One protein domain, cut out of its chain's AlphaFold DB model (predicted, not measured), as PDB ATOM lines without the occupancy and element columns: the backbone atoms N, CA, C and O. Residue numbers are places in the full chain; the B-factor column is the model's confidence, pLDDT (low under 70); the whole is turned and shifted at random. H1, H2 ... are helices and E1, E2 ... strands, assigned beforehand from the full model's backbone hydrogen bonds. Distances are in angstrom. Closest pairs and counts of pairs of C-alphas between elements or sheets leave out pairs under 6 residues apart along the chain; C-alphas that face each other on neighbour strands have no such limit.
ATOM      1  N   ASN A 586     127.900 190.314 124.875       86.69
ATOM      2  CA  ASN A 586     126.971 189.842 123.844       86.69
ATOM      3  C   ASN A 586     127.600 188.804 122.902       86.69
ATOM      4  O   ASN A 586     126.910 187.908 122.407       86.69
ATOM      5  N   LEU A 587     128.903 188.933 122.665       89.06
ATOM      6  CA  LEU A 587     129.749 188.104 121.816       89.06
ATOM      7  C   LEU A 587     131.034 187.735 122.569       89.06
ATOM      8  O   LEU A 587     131.458 188.448 123.474       89.06
ATOM      9  N   ASP A 588     131.696 186.657 122.150       86.81
ATOM     10  CA  ASP A 588     132.982 186.233 122.729       86.81
ATOM     11  C   ASP A 588     134.060 187.331 122.608       86.81
ATOM     12  O   ASP A 588     134.875 187.509 123.506       86.81
ATOM     13  N   SER A 589     133.999 188.141 121.542       83.44
ATOM     14  CA  SER A 589     134.872 189.302 121.306       83.44
ATOM     15  C   SER A 589     134.716 190.446 122.307       83.44
ATOM     16  O   SER A 589     135.574 191.320 122.358       83.44
ATOM     17  N   ASP A 590     133.623 190.476 123.069       84.94
ATOM     18  CA  ASP A 590     133.385 191.513 124.079       84.94
ATOM     19  C   ASP A 590     134.097 191.167 125.401       84.94
ATOM     20  O   ASP A 590     134.133 191.980 126.324       84.94
ATOM     21  N   CYS A 591     134.661 189.956 125.480       87.06
ATOM     22  CA  CYS A 591     135.393 189.407 126.618       87.06
ATOM     23  C   CYS A 591     136.912 189.341 126.407       87.06
ATOM     24  O   CYS A 591     137.576 188.746 127.246       87.06
ATOM     25  N   ASP A 592     137.445 189.922 125.326       85.25
ATOM     26  CA  ASP A 592     138.889 190.004 125.050       85.25
ATOM     27  C   ASP A 592     139.609 190.714 126.215       85.25
ATOM     28  O   ASP A 592     139.468 191.930 126.395       85.25
ATOM     29  N   ASP A 593     140.332 189.951 127.045       83.31
ATOM     30  CA  ASP A 593     141.130 190.492 128.157       83.31
ATOM     31  C   ASP A 593     142.542 190.936 127.731       83.31
ATOM     32  O   ASP A 593     143.257 191.581 128.504       83.31
ATOM     33  N   GLY A 594     142.894 190.698 126.463       83.62
ATOM     34  CA  GLY A 594     144.161 191.050 125.839       83.62
ATOM     35  C   GLY A 594     145.274 190.013 126.005       83.62
ATOM     36  O   GLY A 594     146.344 190.206 125.420       83.62
ATOM     37  N   GLU A 595     145.058 188.929 126.757       84.25
ATOM     38  CA  GLU A 595     146.066 187.891 126.987       84.25
ATOM     39  C   GLU A 595     145.867 186.719 126.007       84.25
ATOM     40  O   GLU A 595     144.905 185.963 126.064       84.25
ATOM     41  N   VAL A 596     146.813 186.512 125.085       83.00
ATOM     42  CA  VAL A 596     146.666 185.511 123.998       83.00
ATOM     43  C   VAL A 596     146.576 184.043 124.459       83.00
ATOM     44  O   VAL A 596     146.257 183.175 123.649       83.00
ATOM     45  N   CYS A 597     146.827 183.764 125.743       83.50
ATOM     46  CA  CYS A 597     146.680 182.439 126.349       83.50
ATOM     47  C   CYS A 597     145.375 182.245 127.138       83.50
ATOM     48  O   CYS A 597     145.207 181.209 127.790       83.50
ATOM     49  N   THR A 598     144.418 183.168 127.046       86.31
ATOM     50  CA  THR A 598     143.033 182.977 127.493       86.31
ATOM     51  C   THR A 598     142.113 182.728 126.296       86.31
ATOM     52  O   THR A 598     142.141 183.412 125.281       86.31
ATOM     53  N   ALA A 599     141.292 181.680 126.389       86.00
ATOM     54  CA  ALA A 599     140.160 181.466 125.501       86.00
ATOM     55  C   ALA A 599     138.951 182.170 126.111       86.00
ATOM     56  O   ALA A 599     138.320 181.654 127.042       86.00
ATOM     57  N   ASP A 600     138.656 183.351 125.586       89.31
ATOM     58  CA  ASP A 600     137.516 184.149 126.004       89.31
ATOM     59  C   ASP A 600     136.222 183.585 125.426       89.31
ATOM     60  O   ASP A 600     136.094 183.328 124.226       89.31
ATOM     61  N   ALA A 601     135.253 183.366 126.309       89.56
ATOM     62  CA  ALA A 601     133.932 182.887 125.947       89.56
ATOM     63  C   ALA A 601     132.863 183.706 126.665       89.56
ATOM     64  O   ALA A 601     132.895 183.872 127.889       89.56
ATOM     65  N   CYS A 602     131.877 184.162 125.904       90.50
ATOM     66  CA  CYS A 602     130.660 184.744 126.429       90.50
ATOM     67  C   CYS A 602     129.607 183.646 126.626       90.50
ATOM     68  O   CYS A 602     129.421 182.776 125.774       90.50
ATOM     69  N   SER A 603     128.839 183.680 127.720       88.19
ATOM     70  CA  SER A 603     127.808 182.659 127.986       88.19
ATOM     71  C   SER A 603     126.542 182.755 127.099       88.19
ATOM     72  O   SER A 603     125.490 182.235 127.477       88.19
ATOM     73  N   GLY A 604     126.625 183.421 125.941       83.62
ATOM     74  CA  GLY A 604     125.518 183.839 125.071       83.62
ATOM     75  C   GLY A 604     125.155 185.326 125.239       83.62
ATOM     76  O   GLY A 604     125.658 185.951 126.163       83.62
ATOM     77  N   PRO A 605     124.286 185.907 124.385       80.50
ATOM     78  CA  PRO A 605     123.939 187.331 124.455       80.50
ATOM     79  C   PRO A 605     123.318 187.749 125.796       80.50
ATOM     80  O   PRO A 605     122.426 187.053 126.292       80.50
ATOM     81  N   GLY A 606     123.769 188.870 126.374       82.31
ATOM     82  CA  GLY A 606     123.460 189.240 127.764       82.31
ATOM     83  C   GLY A 606     124.117 188.306 128.793       82.31
ATOM     84  O   GLY A 606     123.545 188.038 129.852       82.31
ATOM     85  N   GLY A 607     125.257 187.715 128.434       85.69
ATOM     86  CA  GLY A 607     125.958 186.687 129.196       85.69
ATOM     87  C   GLY A 607     126.993 187.247 130.160       85.69
ATOM     88  O   GLY A 607     127.101 188.452 130.356       85.69
ATOM     89  N   THR A 608     127.777 186.361 130.769       88.81
ATOM     90  CA  THR A 608     128.946 186.725 131.585       88.81
ATOM     91  C   THR A 608     130.222 186.228 130.913       88.81
ATOM     92  O   THR A 608     130.232 185.111 130.387       88.81
ATOM     93  N   CYS A 609     131.284 187.035 130.949       88.88
ATOM     94  CA  CYS A 609     132.593 186.647 130.424       88.88
ATOM     95  C   CYS A 609     133.243 185.510 131.222       88.88
ATOM     96  O   CYS A 609     133.149 185.449 132.450       88.88
ATOM     97  N   SER A 610     133.927 184.615 130.506       89.62
ATOM     98  CA  SER A 610     134.637 183.465 131.060       89.62
ATOM     99  C   SER A 610     135.968 183.240 130.339       89.62
ATOM    100  O   SER A 610     136.040 182.484 129.370       89.62
ATOM    101  N   HIS A 611     137.025 183.852 130.863       87.38
ATOM    102  CA  HIS A 611     138.403 183.694 130.394       87.38
ATOM    103  C   HIS A 611     138.941 182.319 130.825       87.38
ATOM    104  O   HIS A 611     139.046 182.027 132.021       87.38
ATOM    105  N   THR A 612     139.233 181.435 129.867       85.94
ATOM    106  CA  THR A 612     139.641 180.046 130.147       85.94
ATOM    107  C   THR A 612     141.048 179.789 129.622       85.94
ATOM    108  O   THR A 612     141.241 179.773 128.413       85.94
ATOM    109  N   ALA A 613     142.031 179.564 130.499       84.50
ATOM    110  CA  ALA A 613     143.423 179.358 130.087       84.50
ATOM    111  C   ALA A 613     143.569 178.247 129.023       84.50
ATOM    112  O   ALA A 613     143.079 177.127 129.208       84.50
ATOM    113  N   VAL A 614     144.245 178.568 127.920       83.62
ATOM    114  CA  VAL A 614     144.515 177.671 126.791       83.62
ATOM    115  C   VAL A 614     145.638 176.701 127.184       83.62
ATOM    116  O   VAL A 614     146.744 177.150 127.483       83.62
ATOM    117  N   PRO A 615     145.404 175.374 127.193       80.12
ATOM    118  CA  PRO A 615     146.466 174.407 127.462       80.12
ATOM    119  C   PRO A 615     147.571 174.477 126.403       80.12
ATOM    120  O   PRO A 615     147.268 174.607 125.220       80.12
ATOM    121  N   GLU A 616     148.830 174.344 126.832       75.19
ATOM    122  CA  GLU A 616     150.032 174.375 125.970       75.19
ATOM    123  C   GLU A 616     150.257 175.717 125.228       75.19
ATOM    124  O   GLU A 616     151.048 175.789 124.287       75.19
ATOM    125  N   CYS A 617     149.617 176.796 125.695       83.81
ATOM    126  CA  CYS A 617     149.972 178.180 125.372       83.81
ATOM    127  C   CYS A 617     150.947 178.735 126.425       83.81
ATOM    128  O   CYS A 617     150.768 178.494 127.621       83.81
ATOM    129  N   CYS A 618     151.956 179.491 125.992       84.50
ATOM    130  CA  CYS A 618     152.859 180.241 126.868       84.50
ATOM    131  C   CYS A 618     153.217 181.601 126.240       84.50
ATOM    132  O   CYS A 618     153.139 181.765 125.025       84.50
ATOM    133  N   HIS A 619     153.613 182.577 127.065       82.56
ATOM    134  CA  HIS A 619     154.089 183.902 126.635       82.56
ATOM    135  C   HIS A 619     155.620 184.027 126.721       82.56
ATOM    136  O   HIS A 619     156.229 184.888 126.078       82.56
ATOM    137  N   ALA A 620     156.263 183.184 127.532       83.94
ATOM    138  CA  ALA A 620     157.711 183.081 127.651       83.94
ATOM    139  C   ALA A 620     158.152 181.621 127.810       83.94
ATOM    140  O   ALA A 620     157.492 180.839 128.484       83.94
ATOM    141  N   SER A 621     159.333 181.269 127.281       80.88
ATOM    142  CA  SER A 621     159.894 179.905 127.347       80.88
ATOM    143  C   SER A 621     159.951 179.301 128.759       80.88
ATOM    144  O   SER A 621     159.902 178.091 128.913       80.88
ATOM    145  N   SER A 622     160.022 180.137 129.800       79.81
ATOM    146  CA  SER A 622     160.005 179.724 131.211       79.81
ATOM    147  C   SER A 622     158.659 179.196 131.722       79.81
ATOM    148  O   SER A 622     158.585 178.738 132.855       79.81
ATOM    149  N   GLU A 623     157.589 179.331 130.941       82.25
ATOM    150  CA  GLU A 623     156.247 178.821 131.257       82.25
ATOM    151  C   GLU A 623     155.968 177.488 130.544       82.25
ATOM    152  O   GLU A 623     155.011 176.797 130.882       82.25
ATOM    153  N   CYS A 624     156.825 177.126 129.586       83.62
ATOM    154  CA  CYS A 624     156.724 175.936 128.750       83.62
ATOM    155  C   CYS A 624     157.602 174.770 129.286       83.62
ATOM    156  O   CYS A 624     157.898 173.856 128.531       83.62
ATOM    157  N   ASP A 625     158.040 174.818 130.555       81.56
ATOM    158  CA  ASP A 625     158.883 173.809 131.238       81.56
ATOM    159  C   ASP A 625     158.101 172.498 131.464       81.56
ATOM    160  O   ASP A 625     157.134 172.483 132.237       81.56
ATOM    161  N   ASP A 626     158.487 171.404 130.791       79.56
ATOM    162  CA  ASP A 626     157.832 170.088 130.947       79.56
ATOM    163  C   ASP A 626     158.421 169.216 132.076       79.56
ATOM    164  O   ASP A 626     157.828 168.205 132.479       79.56
ATOM    165  N   GLY A 627     159.548 169.646 132.649       80.31
ATOM    166  CA  GLY A 627     160.270 168.966 133.715       80.31
ATOM    167  C   GLY A 627     161.235 167.857 133.274       80.31
ATOM    168  O   GLY A 627     161.830 167.228 134.159       80.31
ATOM    169  N   ASP A 628     161.432 167.597 131.975       81.12
ATOM    170  CA  ASP A 628     162.535 166.761 131.489       81.12
ATOM    171  C   ASP A 628     163.808 167.616 131.289       81.12
ATOM    172  O   ASP A 628     163.863 168.485 130.425       81.12
ATOM    173  N   PRO A 629     164.905 167.379 132.033       73.75
ATOM    174  CA  PRO A 629     166.155 168.123 131.853       73.75
ATOM    175  C   PRO A 629     166.896 167.801 130.535       73.75
ATOM    176  O   PRO A 629     168.067 168.170 130.397       73.75
ATOM    177  N   CYS A 630     166.270 167.072 129.604       75.00
ATOM    178  CA  CYS A 630     166.819 166.706 128.300       75.00
ATOM    179  C   CYS A 630     166.270 167.535 127.124       75.00
ATOM    180  O   CYS A 630     166.791 167.377 126.014       75.00
ATOM    181  N   THR A 631     165.269 168.394 127.340       80.06
ATOM    182  CA  THR A 631     164.650 169.280 126.339       80.06
ATOM    183  C   THR A 631     165.107 170.737 126.491       80.06
ATOM    184  O   THR A 631     165.286 171.252 127.592       80.06
ATOM    185  N   ASP A 632     165.313 171.414 125.360       82.06
ATOM    186  CA  ASP A 632     165.286 172.874 125.259       82.06
ATOM    187  C   ASP A 632     163.820 173.282 125.023       82.06
ATOM    188  O   ASP A 632     163.285 173.104 123.918       82.06
ATOM    189  N   ASP A 633     163.184 173.808 126.069       85.56
ATOM    190  CA  ASP A 633     161.798 174.282 126.048       85.56
ATOM    191  C   ASP A 633     161.712 175.750 125.598       85.56
ATOM    192  O   ASP A 633     162.469 176.622 126.045       85.56
ATOM    193  N   ALA A 634     160.777 176.041 124.693       84.94
ATOM    194  CA  ALA A 634     160.616 177.346 124.074       84.94
ATOM    195  C   ALA A 634     159.146 177.748 123.892       84.94
ATOM    196  O   ALA A 634     158.268 176.929 123.642       84.94
ATOM    197  N   CYS A 635     158.896 179.055 123.972       86.81
ATOM    198  CA  CYS A 635     157.664 179.670 123.496       86.81
ATOM    199  C   CYS A 635     157.866 180.087 122.033       86.81
ATOM    200  O   CYS A 635     158.565 181.071 121.768       86.81
ATOM    201  N   GLU A 636     157.253 179.381 121.080       85.88
ATOM    202  CA  GLU A 636     157.266 179.766 119.663       85.88
ATOM    203  C   GLU A 636     155.843 180.006 119.147       85.88
ATOM    204  O   GLU A 636     155.034 179.087 119.073       85.88
ATOM    205  N   ALA A 637     155.559 181.252 118.741       81.69
ATOM    206  CA  ALA A 637     154.242 181.691 118.260       81.69
ATOM    207  C   ALA A 637     153.096 181.340 119.232       81.69
ATOM    208  O   ALA A 637     152.092 180.751 118.834       81.69
TER     209      ALA A 637
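AT A GLANCE: This is residues 586 to 637 of the 841 residues of the protein "Disintegrin domain-containing protein" of Sandaracinus amylolyticus (UniProt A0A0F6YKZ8). A rod with a small unit at one end, the short helix H1 packed beside the two-strand hairpin E1 and E2, from which a long link leads to the lone strand E3 at the other end. The printed part has 52 residues, with H1, E1, E2 and E3 in that order, under half of them in named elements; the class is mostly strand. It is only just extended, close to loose, with a radius of gyration of the C-alphas of 14.9 A and spans of 49 by 15 by 11 A.

HOW THE PARTS SIT: H1, residues 588 to 591, comes closest to E1, residues 598 to 602, at the C-alphas of Asp 588 and Cys 602, 4.6 A apart. H1 is too short for an O i to N i+4 pair; its one O i to N i+3 pair is within hydrogen-bond range. E2, residues 607 to 613, is antiparallel to E1 at 163 degrees, a hairpin, with N 599 and O 612 at 2.8 A. E3, residues 631 to 636, pairs with no named strand and is apart from H1, E1 and E2.

IN THESE COORDINATES: H1 begins at C-alpha 588 (132.982, 186.233, 122.729) and measures 5.6 A, E1 12.5 A, E2 19.0 A and E3 14.5 A, ending at C-alpha 636 (157.266, 179.766, 119.663).

THE WHOLE: The C-alphas farthest apart, of Gly 606 and Cys 630, are 48.9 A apart. The link from E2 to E3 is long, 17 residues; residues 626 to 631 stand free. The printed part has no cut, and no printed residue is under 70 in pLDDT.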